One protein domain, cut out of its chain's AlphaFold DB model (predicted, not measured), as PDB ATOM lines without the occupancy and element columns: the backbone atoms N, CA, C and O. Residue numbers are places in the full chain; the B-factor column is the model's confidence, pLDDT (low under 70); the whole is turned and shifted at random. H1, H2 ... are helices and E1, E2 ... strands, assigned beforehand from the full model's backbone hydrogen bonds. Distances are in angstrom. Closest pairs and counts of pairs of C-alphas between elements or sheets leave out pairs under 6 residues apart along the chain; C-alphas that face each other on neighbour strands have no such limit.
ATOM      1  N   ASP A 115      -8.754  26.732  -5.251       53.84
ATOM      2  CA  ASP A 115      -9.823  27.663  -4.844       53.84
ATOM      3  C   ASP A 115     -10.487  27.284  -3.511       53.84
ATOM      4  O   ASP A 115     -10.935  28.134  -2.742       53.84
ATOM      5  N   SER A 116     -10.542  25.991  -3.184       60.25
ATOM      6  CA  SER A 116     -11.125  25.514  -1.929       60.25
ATOM      7  C   SER A 116     -10.188  25.716  -0.736       60.25
ATOM      8  O   SER A 116     -10.672  25.988   0.360       60.25
ATOM      9  N   SER A 117      -8.862  25.647  -0.915       64.00
ATOM     10  CA  SER A 117      -7.913  25.998   0.153       64.00
ATOM     11  C   SER A 117      -7.948  27.484   0.476       64.00
ATOM     12  O   SER A 117      -8.033  27.825   1.655       64.00
ATOM     13  N   GLU A 118      -7.958  28.348  -0.540       71.12
ATOM     14  CA  GLU A 118      -8.065  29.797  -0.346       71.12
ATOM     15  C   GLU A 118      -9.409  30.180   0.278       71.12
ATOM     16  O   GLU A 118      -9.452  30.974   1.216       71.12
ATOM     17  N   ARG A 119     -10.506  29.537  -0.143       72.00
ATOM     18  CA  ARG A 119     -11.827  29.711   0.477       72.00
ATOM     19  C   ARG A 119     -11.859  29.235   1.930       72.00
ATOM     20  O   ARG A 119     -12.438  29.910   2.776       72.00
ATOM     21  N   ILE A 120     -11.230  28.102   2.253       69.69
ATOM     22  CA  ILE A 120     -11.107  27.620   3.639       69.69
ATOM     23  C   ILE A 120     -10.275  28.597   4.476       69.69
ATOM     24  O   ILE A 120     -10.611  28.846   5.632       69.69
ATOM     25  N   GLU A 121      -9.205  29.165   3.922       75.69
ATOM     26  CA  GLU A 121      -8.401  30.176   4.610       75.69
ATOM     27  C   GLU A 121      -9.144  31.498   4.803       75.69
ATOM     28  O   GLU A 121      -9.075  32.066   5.892       75.69
ATOM     29  N   ALA A 122      -9.895  31.961   3.802       77.88
ATOM     30  CA  ALA A 122     -10.759  33.131   3.917       77.88
ATOM     31  C   ALA A 122     -11.789  32.930   5.038       77.88
ATOM     32  O   ALA A 122     -11.878  33.751   5.948       77.88
ATOM     33  N   LEU A 123     -12.458  31.772   5.055       75.81
ATOM     34  CA  LEU A 123     -13.394  31.413   6.119       75.81
ATOM     35  C   LEU A 123     -12.711  31.334   7.488       75.81
ATOM     36  O   LEU A 123     -13.312  31.752   8.470       75.81
ATOM     37  N   ARG A 124     -11.466  30.845   7.577       77.06
ATOM     38  CA  ARG A 124     -10.688  30.792   8.830       77.06
ATOM     39  C   ARG A 124     -10.371  32.173   9.400       77.06
ATOM     40  O   ARG A 124     -10.375  32.316  10.617       77.06
ATOM     41  N   ARG A 125     -10.110  33.172   8.550       79.12
ATOM     42  CA  ARG A 125      -9.830  34.556   8.984       79.12
ATOM     43  C   ARG A 125     -11.061  35.252   9.570       79.12
ATOM     44  O   ARG A 125     -10.904  36.187  10.345       79.12
ATOM     45  N   GLU A 126     -12.260  34.792   9.221       76.25
ATOM     46  CA  GLU A 126     -13.525  35.319   9.746       76.25
ATOM     47  C   GLU A 126     -13.912  34.744  11.119       76.25
ATOM     48  O   GLU A 126     -14.893  35.198  11.711       76.25
ATOM     49  N   PHE A 127     -13.196  33.737  11.634       70.56
ATOM     50  CA  PHE A 127     -13.532  33.169  12.938       70.56
ATOM     51  C   PHE A 127     -13.089  34.078  14.089       70.56
ATOM     52  O   PHE A 127     -11.989  34.635  14.050       70.56
ATOM     53  N   PRO A 128     -13.906  34.187  15.154       68.94
ATOM     54  CA  PRO A 128     -13.478  34.825  16.391       68.94
ATOM     55  C   PRO A 128     -12.256  34.101  16.988       68.94
ATOM     56  O   PRO A 128     -12.011  32.931  16.674       68.94
ATOM     57  N   PRO A 129     -11.480  34.780  17.851       71.19
ATOM     58  CA  PRO A 129     -10.296  34.198  18.474       71.19
ATOM     59  C   PRO A 129     -10.616  32.891  19.212       71.19
ATOM     60  O   PRO A 129     -11.732  32.681  19.690       71.19
ATOM     61  N   SER A 130      -9.611  32.014  19.309       70.56
ATOM     62  CA  SER A 130      -9.738  30.712  19.971       70.56
ATOM     63  C   SER A 130     -10.311  30.862  21.381       70.56
ATOM     64  O   SER A 130      -9.805  31.642  22.187       70.56
ATOM     65  N   VAL A 131     -11.342  30.074  21.683       75.94
ATOM     66  CA  VAL A 131     -12.003  30.075  22.990       75.94
ATOM     67  C   VAL A 131     -11.059  29.519  24.058       75.94
ATOM     68  O   VAL A 131     -10.423  28.481  23.860       75.94
ATOM     69  N   VAL A 132     -10.977  30.201  25.203       74.69
ATOM     70  CA  VAL A 132     -10.220  29.729  26.368       74.69
ATOM     71  C   VAL A 132     -11.048  28.665  27.101       74.69
ATOM     72  O   VAL A 132     -12.209  28.912  27.434       74.69
ATOM     73  N   PRO A 133     -10.492  27.478  27.404       67.94
ATOM     74  CA  PRO A 133     -11.220  26.462  28.155       67.94
ATOM     75  C   PRO A 133     -11.756  27.011  29.487       67.94
ATOM     76  O   PRO A 133     -11.016  27.635  30.243       67.94
ATOM     77  N   ARG A 134     -13.026  26.713  29.803       69.62
ATOM     78  CA  ARG A 134     -13.740  27.140  31.029       69.62
ATOM     79  C   ARG A 134     -14.054  28.643  31.143       69.62
ATOM     80  O   ARG A 134     -14.464  29.064  32.219       69.62
ATOM     81  N   SER A 135     -13.937  29.434  30.073       76.00
ATOM     82  CA  SER A 135     -14.373  30.843  30.088       76.00
ATOM     83  C   SER A 135     -15.898  31.018  30.064       76.00
ATOM     84  O   SER A 135     -16.404  32.073  30.427       76.00
ATOM     85  N   GLY A 136     -16.636  29.978  29.656       75.38
ATOM     86  CA  GLY A 136     -18.078  30.061  29.407       75.38
ATOM     87  C   GLY A 136     -18.424  30.616  28.023       75.38
ATOM     88  O   GLY A 136     -19.605  30.672  27.675       75.38
ATOM     89  N   ASP A 137     -17.419  30.969  27.216       79.19
ATOM     90  CA  ASP A 137     -17.636  31.408  25.844       79.19
ATOM     91  C   ASP A 137     -18.116  30.246  24.974       79.19
ATOM     92  O   ASP A 137     -17.685  29.094  25.103       79.19
ATOM     93  N   LYS A 138     -19.017  30.565  24.048       80.81
ATOM     94  CA  LYS A 138     -19.531  29.596  23.085       80.81
ATOM     95  C   LYS A 138     -18.497  29.335  21.998       80.81
ATOM     96  O   LYS A 138     -17.846  30.254  21.497       80.81
ATOM     97  N   THR A 139     -18.400  28.079  21.581       78.62
ATOM     98  CA  THR A 139     -17.622  27.705  20.405       78.62
ATOM     99  C   THR A 139     -18.438  28.036  19.164       78.62
ATOM    100  O   THR A 139     -19.623  27.712  19.067       78.62
ATOM    101  N   HIS A 140     -17.801  28.735  18.230       80.69
ATOM    102  CA  HIS A 140     -18.386  29.104  16.951       80.69
ATOM    103  C   HIS A 140     -17.713  28.257  15.877       80.69
ATOM    104  O   HIS A 140     -16.489  28.225  15.774       80.69
ATOM    105  N   GLY A 141     -18.524  27.551  15.105       81.12
ATOM    106  CA  GLY A 141     -18.129  26.748  13.964       81.12
ATOM    107  C   GLY A 141     -18.766  27.283  12.685       81.12
ATOM    108  O   GLY A 141     -19.749  28.024  12.701       81.12
ATOM    109  N   ARG A 142     -18.222  26.857  11.552       79.50
ATOM    110  CA  ARG A 142     -18.949  26.837  10.285       79.50
ATOM    111  C   ARG A 142     -18.884  25.415   9.772       79.50
ATOM    112  O   ARG A 142     -17.820  24.800   9.819       79.50
ATOM    113  N   TRP A 143     -20.003  24.917   9.286       82.25
ATOM    114  CA  TRP A 143     -20.054  23.645   8.584       82.25
ATOM    115  C   TRP A 143     -20.360  23.910   7.115       82.25
ATOM    116  O   TRP A 143     -21.013  24.899   6.776       82.25
ATOM    117  N   ILE A 144     -19.821  23.074   6.236       79.50
ATOM    118  CA  ILE A 144     -20.059  23.170   4.797       79.50
ATOM    119  C   ILE A 144     -21.136  22.147   4.472       79.50
ATOM    120  O   ILE A 144     -20.943  20.957   4.714       79.50
ATOM    121  N   GLY A 145     -22.269  22.627   3.969       77.94
ATOM    122  CA  GLY A 145     -23.361  21.762   3.562       77.94
ATOM    123  C   GLY A 145     -23.074  20.981   2.285       77.94
ATOM    124  O   GLY A 145     -22.111  21.275   1.573       77.94
ATOM    125  N   PRO A 146     -23.923  19.992   1.959       69.62
ATOM    126  CA  PRO A 146     -23.834  19.249   0.700       69.62
ATOM    127  C   PRO A 146     -24.033  20.151  -0.532       69.62
ATOM    128  O   PRO A 146     -23.581  19.819  -1.621       69.62
ATOM    129  N   ASP A 147     -24.657  21.317  -0.346       72.12
ATOM    130  CA  ASP A 147     -24.781  22.407  -1.322       72.12
ATOM    131  C   ASP A 147     -23.486  23.232  -1.486       72.12
ATOM    132  O   ASP A 147     -23.460  24.218  -2.220       72.12
ATOM    133  N   GLY A 148     -22.415  22.884  -0.767       74.88
ATOM    134  CA  GLY A 148     -21.158  23.629  -0.743       74.88
ATOM    135  C   GLY A 148     -21.247  24.980  -0.024       74.88
ATOM    136  O   GLY A 148     -20.292  25.767  -0.080       74.88
ATOM    137  N   SER A 149     -22.359  25.278   0.653       74.12
ATOM    138  CA  SER A 149     -22.559  26.540   1.369       74.12
ATOM    139  C   SER A 149     -22.060  26.439   2.806       74.12
ATOM    140  O   SER A 149     -22.389  25.505   3.535       74.12
ATOM    141  N   ALA A 150     -21.273  27.426   3.240       77.88
ATOM    142  CA  ALA A 150     -20.780  27.503   4.612       77.88
ATOM    143  C   ALA A 150     -21.846  28.128   5.519       77.88
ATOM    144  O   ALA A 150     -22.183  29.303   5.372       77.88
ATOM    145  N   ARG A 151     -22.348  27.362   6.485       83.25
ATOM    146  CA  ARG A 151     -23.386  27.791   7.428       83.25
ATOM    147  C   ARG A 151     -22.800  27.908   8.838       83.25
ATOM    148  O   ARG A 151     -21.998  27.056   9.230       83.25
ATOM    149  N   PRO A 152     -23.139  28.960   9.602       85.81
ATOM    150  CA  PRO A 152     -22.667  29.098  10.973       85.81
ATOM    151  C   PRO A 152     -23.310  28.041  11.877       85.81
ATOM    152  O   PRO A 152     -24.456  27.644  11.674       85.81
ATOM    153  N   ILE A 153     -22.574  27.601  12.893       84.75
ATOM    154  CA  ILE A 153     -23.064  26.731  13.963       84.75
ATOM    155  C   ILE A 153     -22.441  27.177  15.284       84.75
ATOM    156  O   ILE A 153     -21.273  27.553  15.328       84.75
ATOM    157  N   VAL A 154     -23.213  27.178  16.366       86.81
ATOM    158  CA  VAL A 154     -22.755  27.672  17.672       86.81
ATOM    159  C   VAL A 154     -23.063  26.627  18.740       86.81
ATOM    160  O   VAL A 154     -24.109  25.974  18.692       86.81
ATOM    161  N   SER A 155     -22.171  26.443  19.716       82.94
ATOM    162  CA  SER A 155     -22.484  25.590  20.865       82.94
ATOM    163  C   SER A 155     -23.572  26.200  21.754       82.94
ATOM    164  O   SER A 155     -23.743  27.418  21.860       82.94
ATOM    165  N   GLY A 156     -24.347  25.336  22.407       87.19
ATOM    166  CA  GLY A 156     -25.446  25.721  23.294       87.19
ATOM    167  C   GLY A 156     -26.798  25.172  22.846       87.19
ATOM    168  O   GLY A 156     -26.870  24.267  22.022       87.19
ATOM    169  N   LYS A 157     -27.884  25.698  23.413       85.50
ATOM    170  CA  LYS A 157     -29.254  25.290  23.073       85.50
ATOM    171  C   LYS A 157     -29.839  26.277  22.064       85.50
ATOM    172  O   LYS A 157     -30.056  27.432  22.412       85.50
ATOM    173  N   ASP A 158     -30.046  25.820  20.839       84.44
ATOM    174  CA  ASP A 158     -30.651  26.547  19.717       84.44
ATOM    175  C   ASP A 158     -31.617  25.620  18.950       84.44
ATOM    176  O   ASP A 158     -31.963  24.540  19.431       84.44
ATOM    177  N   GLU A 159     -32.086  26.037  17.777       84.19
ATOM    178  CA  GLU A 159     -32.988  25.227  16.945       84.19
ATOM    179  C   GLU A 159     -32.328  23.909  16.506       84.19
ATOM    180  O   GLU A 159     -32.929  22.844  16.642       84.19
ATOM    181  N   ILE A 160     -31.045  23.953  16.123       81.88
ATOM    182  CA  ILE A 160     -30.259  22.779  15.705       81.88
ATOM    183  C   ILE A 160     -30.073  21.788  16.872       81.88
ATOM    184  O   ILE A 160     -30.109  20.574  16.686       81.88
ATOM    185  N   TYR A 161     -29.926  22.276  18.106       86.50
ATOM    186  CA  TYR A 161     -29.948  21.432  19.309       86.50
ATOM    187  C   TYR A 161     -31.274  20.673  19.465       86.50
ATOM    188  O   TYR A 161     -31.276  19.505  19.858       86.50
ATOM    189  N   GLY A 162     -32.401  21.333  19.178       85.19
ATOM    190  CA  GLY A 162     -33.724  20.711  19.220       85.19
ATOM    191  C   GLY A 162     -33.850  19.567  18.217       85.19
ATOM    192  O   GLY A 162     -34.303  18.481  18.581       85.19
ATOM    193  N   GLU A 163     -33.369  19.785  16.992       83.75
ATOM    194  CA  GLU A 163     -33.295  18.756  15.951       83.75
ATOM    195  C   GLU A 163     -32.397  17.591  16.377       83.75
ATOM    196  O   GLU A 163     -32.805  16.434  16.306       83.75
ATOM    197  N   ALA A 164     -31.217  17.883  16.931       82.88
ATOM    198  CA  ALA A 164     -30.299  16.852  17.397       82.88
ATOM    199  C   ALA A 164     -30.919  15.962  18.488       82.88
ATOM    200  O   ALA A 164     -30.794  14.738  18.446       82.88
ATOM    201  N   ILE A 165     -31.644  16.552  19.446       87.56
ATOM    202  CA  ILE A 165     -32.391  15.791  20.460       87.56
ATOM    203  C   ILE A 165     -33.406  14.853  19.816       87.56
ATOM    204  O   ILE A 165     -33.571  13.724  20.282       87.56
ATOM    205  N   GLN A 166     -34.120  15.337  18.805       84.62
ATOM    206  CA  GLN A 166     -35.163  14.567  18.148       84.62
ATOM    207  C   GLN A 166     -34.574  13.325  17.469       84.62
ATOM    208  O   GLN A 166     -35.073  12.225  17.694       84.62
ATOM    209  N   VAL A 167     -33.436  13.475  16.790       84.88
ATOM    210  CA  VAL A 167     -32.683  12.360  16.194       84.88
ATOM    211  C   VAL A 167     -32.274  11.334  17.252       84.88
ATOM    212  O   VAL A 167     -32.505  10.138  17.090       84.88
ATOM    213  N   PHE A 168     -31.737  11.774  18.397       83.75
ATOM    214  CA  PHE A 168     -31.378  10.849  19.482       83.75
ATOM    215  C   PHE A 168     -32.580  10.095  20.061       83.75
ATOM    216  O   PHE A 168     -32.445   8.927  20.434       83.75
ATOM    217  N   LYS A 169     -33.751  10.735  20.140       85.50
ATOM    218  CA  LYS A 169     -34.989  10.074  20.574       85.50
ATOM    219  C   LYS A 169     -35.463   9.042  19.555       85.50
ATOM    220  O   LYS A 169     -35.855   7.949  19.951       85.50
ATOM    221  N   GLU A 170     -35.406   9.374  18.269       84.81
ATOM    222  CA  GLU A 170     -35.798   8.483  17.170       84.81
ATOM    223  C   GLU A 170     -34.890   7.254  17.075       84.81
ATOM    224  O   GLU A 170     -35.374   6.148  16.846       84.81
ATOM    225  N   MET A 171     -33.601   7.402  17.396       80.75
ATOM    226  CA  MET A 171     -32.657   6.285  17.551       80.75
ATOM    227  C   MET A 171     -32.883   5.447  18.826       80.75
ATOM    228  O   MET A 171     -32.103   4.543  19.127       80.75
ATOM    229  N   GLY A 172     -33.927   5.732  19.609       85.69
ATOM    230  CA  GLY A 172     -34.285   4.967  20.803       85.69
ATOM    231  C   GLY A 172     -33.431   5.275  22.035       85.69
ATOM    232  O   GLY A 172     -33.452   4.505  23.003       85.69
ATOM    233  N   SER A 173     -32.689   6.391  22.051       82.88
ATOM    234  CA  SER A 173     -31.947   6.786  23.248       82.88
ATOM    235  C   SER A 173     -32.909   7.185  24.367       82.88
ATOM    236  O   SER A 173     -33.719   8.100  24.228       82.88
ATOM    237  N   ARG A 174     -32.783   6.530  25.526       79.62
ATOM    238  CA  ARG A 174     -33.577   6.846  26.729       79.62
ATOM    239  C   ARG A 174     -33.179   8.172  27.381       79.62
ATOM    240  O   ARG A 174     -33.943   8.707  28.178       79.62
ATOM    241  N   HIS A 175     -31.994   8.691  27.059       82.94
ATOM    242  CA  HIS A 175     -31.449   9.910  27.650       82.94
ATOM    243  C   HIS A 175     -30.863  10.822  26.571       82.94
ATOM    244  O   HIS A 175     -30.234  10.356  25.619       82.94
ATOM    245  N   VAL A 176     -31.033  12.133  26.745       79.81
ATOM    246  CA  VAL A 176     -30.343  13.126  25.917       79.81
ATOM    247  C   VAL A 176     -28.881  13.188  26.366       79.81
ATOM    248  O   VAL A 176     -28.638  13.394  27.560       79.81
ATOM    249  N   PRO A 177     -27.901  13.020  25.459       82.00
ATOM    250  CA  PRO A 177     -26.495  13.163  25.811       82.00
ATOM    251  C   PRO A 177     -26.226  14.529  26.451       82.00
ATOM    252  O   PRO A 177     -26.666  15.556  25.938       82.00
ATOM    253  N   GLN A 178     -25.451  14.570  27.541       80.56
ATOM    254  CA  GLN A 178     -25.083  15.836  28.201       80.56
ATOM    255  C   GLN A 178     -24.360  16.813  27.258       80.56
ATOM    256  O   GLN A 178     -24.402  18.020  27.470       80.56
ATOM    257  N   ARG A 179     -23.732  16.279  26.206       83.12
ATOM    258  CA  ARG A 179     -23.005  17.005  25.160       83.12
ATOM    259  C   ARG A 179     -23.827  17.264  23.897       83.12
ATOM    260  O   ARG A 179     -23.275  17.646  22.878       83.12
ATOM    261  N   ALA A 180     -25.149  17.082  23.931       82.75
ATOM    262  CA  ALA A 180     -26.001  17.341  22.764       82.75
ATOM    263  C   ALA A 180     -25.953  18.812  22.296       82.75
ATOM    264  O   ALA A 180     -26.282  19.106  21.152       82.75
ATOM    265  N   SER A 181     -25.531  19.737  23.165       83.88
ATOM    266  CA  SER A 181     -25.303  21.147  22.834       83.88
ATOM    267  C   SER A 181     -23.958  21.438  22.167       83.88
ATOM    268  O   SER A 181     -23.742  22.580  21.752       83.88
ATOM    269  N   ASP A 182     -23.057  20.459  22.092       85.75
ATOM    270  CA  ASP A 182     -21.742  20.621  21.476       85.75
ATOM    271  C   ASP A 182     -21.893  20.663  19.948       85.75
ATOM    272  O   ASP A 182     -22.787  20.033  19.375       85.75
ATOM    273  N   VAL A 183     -21.033  21.437  19.280       82.38
ATOM    274  CA  VAL A 183     -21.112  21.677  17.827       82.38
ATOM    275  C   VAL A 183     -21.010  20.365  17.053       82.38
ATOM    276  O   VAL A 183     -21.770  20.133  16.118       82.38
ATOM    277  N   GLU A 184     -20.116  19.486  17.492       85.44
ATOM    278  CA  GLU A 184     -19.859  18.174  16.912       85.44
ATOM    279  C   GLU A 184     -21.107  17.294  16.976       85.44
ATOM    280  O   GLU A 184     -21.426  16.590  16.019       85.44
ATOM    281  N   MET A 185     -21.850  17.360  18.087       85.75
ATOM    282  CA  MET A 185     -23.023  16.511  18.276       85.75
ATOM    283  C   MET A 185     -24.239  16.985  17.501       85.75
ATOM    284  O   MET A 185     -24.970  16.167  16.944       85.75
ATOM    285  N   LYS A 186     -24.417  18.302  17.414       86.44
ATOM    286  CA  LYS A 186     -25.410  18.902  16.527       86.44
ATOM    287  C   LYS A 186     -25.137  18.567  15.068       86.44
ATOM    288  O   LYS A 186     -26.058  18.188  14.354       86.44
ATOM    289  N   LEU A 187     -23.877  18.682  14.645       84.31
ATOM    290  CA  LEU A 187     -23.489  18.412  13.267       84.31
ATOM    291  C   LEU A 187     -23.716  16.944  12.903       84.31
ATOM    292  O   LEU A 187     -24.338  16.674  11.882       84.31
ATOM    293  N   ALA A 188     -23.316  16.009  13.770       84.12
ATOM    294  CA  ALA A 188     -23.524  14.582  13.536       84.12
ATOM    295  C   ALA A 188     -25.015  14.224  13.397       84.12
ATOM    296  O   ALA A 188     -25.405  13.489  12.493       84.12
ATOM    297  N   ALA A 189     -25.872  14.774  14.263       83.00
ATOM    298  CA  ALA A 189     -27.310  14.530  14.185       83.00
ATOM    299  C   ALA A 189     -27.954  15.174  12.942       83.00
ATOM    300  O   ALA A 189     -28.881  14.622  12.344       83.00
ATOM    301  N   HIS A 190     -27.449  16.337  12.536       82.25
ATOM    302  CA  HIS A 190     -27.891  17.014  11.328       82.25
ATOM    303  C   HIS A 190     -27.483  16.228  10.066       82.25
ATOM    304  O   HIS A 190     -28.316  16.032   9.182       82.25
ATOM    305  N   GLU A 191     -26.252  15.709   9.988       81.31
ATOM    306  CA  GLU A 191     -25.799  14.837   8.891       81.31
ATOM    307  C   GLU A 191     -26.653  13.565   8.772       81.31
ATOM    308  O   GLU A 191     -27.076  13.223   7.667       81.31
ATOM    309  N   GLU A 192     -26.989  12.924   9.897       79.19
ATOM    310  CA  GLU A 192     -27.877  11.755   9.919       79.19
ATOM    311  C   GLU A 192     -29.267  12.100   9.364       79.19
ATOM    312  O   GLU A 192     -29.727  11.469   8.416       79.19
ATOM    313  N   THR A 193     -29.899  13.171   9.862       76.81
ATOM    314  CA  THR A 193     -31.237  13.612   9.413       76.81
ATOM    315  C   THR A 193     -31.281  13.874   7.909       76.81
ATOM    316  O   THR A 193     -32.244  13.515   7.224       76.81
ATOM    317  N   TRP A 194     -30.243  14.517   7.379       67.81
ATOM    318  CA  TRP A 194     -30.138  14.809   5.953       67.81
ATOM    319  C   TRP A 194     -29.917  13.550   5.122       67.81
ATOM    320  O   TRP A 194     -30.551  13.400   4.074       67.81
ATOM    321  N   ASN A 195     -29.086  12.623   5.598       63.69
ATOM    322  CA  ASN A 195     -28.856  11.346   4.934       63.69
ATOM    323  C   ASN A 195     -30.143  10.499   4.888       63.69
ATOM    324  O   ASN A 195     -30.495   9.946   3.842       63.69
ATOM    325  N   THR A 196     -30.918  10.476   5.979       58.66
ATOM    326  CA  THR A 196     -32.204   9.767   6.030       58.66
ATOM    327  C   THR A 196     -33.259  10.421   5.136       58.66
ATOM    328  O   THR A 196     -33.968   9.713   4.423       58.66
ATOM    329  N   ARG A 197     -33.354  11.762   5.101       56.59
ATOM    330  CA  ARG A 197     -34.289  12.480   4.208       56.59
ATOM    331  C   ARG A 197     -33.940  12.290   2.733       56.59
ATOM    332  O   ARG A 197     -34.838  12.035   1.938       56.59
ATOM    333  N   SER A 198     -32.654  12.329   2.380       38.44
ATOM    334  CA  SER A 198     -32.191  12.053   1.013       38.44
ATOM    335  C   SER A 198     -32.503  10.617   0.569       38.44
ATOM    336  O   SER A 198     -32.831  10.384  -0.595       38.44
ATOM    337  N   CYS A 199     -32.467   9.656   1.502       39.28
ATOM    338  CA  CYS A 199     -32.898   8.281   1.253       39.28
ATOM    339  C   CYS A 199     -34.429   8.137   1.151       39.28
ATOM    340  O   CYS A 199     -34.912   7.397   0.294       39.28
ATOM    341  N   ALA A 200     -35.197   8.836   1.992       43.78
ATOM    342  CA  ALA A 200     -36.659   8.736   2.040       43.78
ATOM    343  C   ALA A 200     -37.350   9.369   0.819       43.78
ATOM    344  O   ALA A 200     -38.289   8.781   0.284       43.78
ATOM    345  N   ASP A 201     -36.849  10.502   0.316       42.94
ATOM    346  CA  ASP A 201     -37.377  11.152  -0.899       42.94
ATOM    347  C   ASP A 201     -37.087  10.355  -2.187       42.94
ATOM    348  O   ASP A 201     -37.620  10.647  -3.257       42.94
ATOM    349  N   ARG A 202     -36.246   9.316  -2.097       40.69
ATOM    350  CA  ARG A 202     -35.825   8.486  -3.230       40.69
ATOM    351  C   ARG A 202     -36.630   7.184  -3.371       40.69
ATOM    352  O   ARG A 202     -36.383   6.432  -4.312       40.69
TER     353      ARG A 202
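What this domain is: This is residues 115 to 202 of the 213 residues of an uncharacterized protein of Saccharothrix tamanrassetensis (UniProt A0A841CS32). The model is a flat, loosely built row: helix H1 at one end, a two-stranded hairpin of E1 and E2 in the middle, and at the other end helices H2 and H3, which cross steeply. The first residues of H3, 183 to 187, come near the hairpin, and its last turns, with residues 201 and 202, stick out freely. The printed part has 88 residues, with three named helices and two named strands in the order H1, E1, E2, H2, H3; the sheet has the order E1 - E2 and is antiparallel, and the class is mostly helix. It is only just loose, close to compact, with a radius of gyration of the C-alphas of 15.0 A, and it spans 39 by 38 by 16 A.

Where its parts are: Find C-alpha 115 at (-9.823, 27.663, -4.844); from there H1 runs through residues 115 to 125, 15.5 A from first to last C-alpha. Next look at C-alpha 140 at (-18.386, 29.104, 16.951), where E1, residues 140 to 144, begins; it is 13.6 A long. E2 follows with residues 150 to 154, 13.2 A long. H2, residues 159 to 170, is 17.0 A long. H3, residues 183 to 200, is the longest helix at 25.7 A and ends at C-alpha 200, (-36.659, 8.736, 2.040).

How they stand to each other: Start at the hairpin: E1 and E2 are antiparallel, with 148 degrees between their directions. Look for N 141 and O 153, 2.8 A apart, and N 143 and O 151, 2.9 A apart, both within hydrogen-bond range. From Val 183, where H3 begins, the C-alpha of Val 154 in E2 is 6.2 A away and that of Gly 141 in E1 is 7.0 A away; these are the closest C-alphas of H3 to each strand. H3 touches H2 with residues 185 to 193 alone, the closest C-alphas being those of Ala 164 and Ala 189, 5.0 A apart. Their lines stand at a steep tilt of 63 degrees, and they run the same way. H1 touches no helix, and it is only just apart from E2, at 8.5 A. In H1, H2 and H3 every O i to N i+4 pair is within hydrogen-bond range.

The domain as a whole: The two C-alphas farthest apart are those of Ser 135 and Arg 202, 45.5 A. The printed part has no cut. The links from H1 to E1, 14 residues, and from H2 to H3, 12 residues, are long; the other two are tight. Residues 195 to 202, of which 195 to 200 belong to H3, stand free. The mean pLDDT of the printed part is 76.3, and 17 residues are under 70, among them 115 to 117 and 194 to 202.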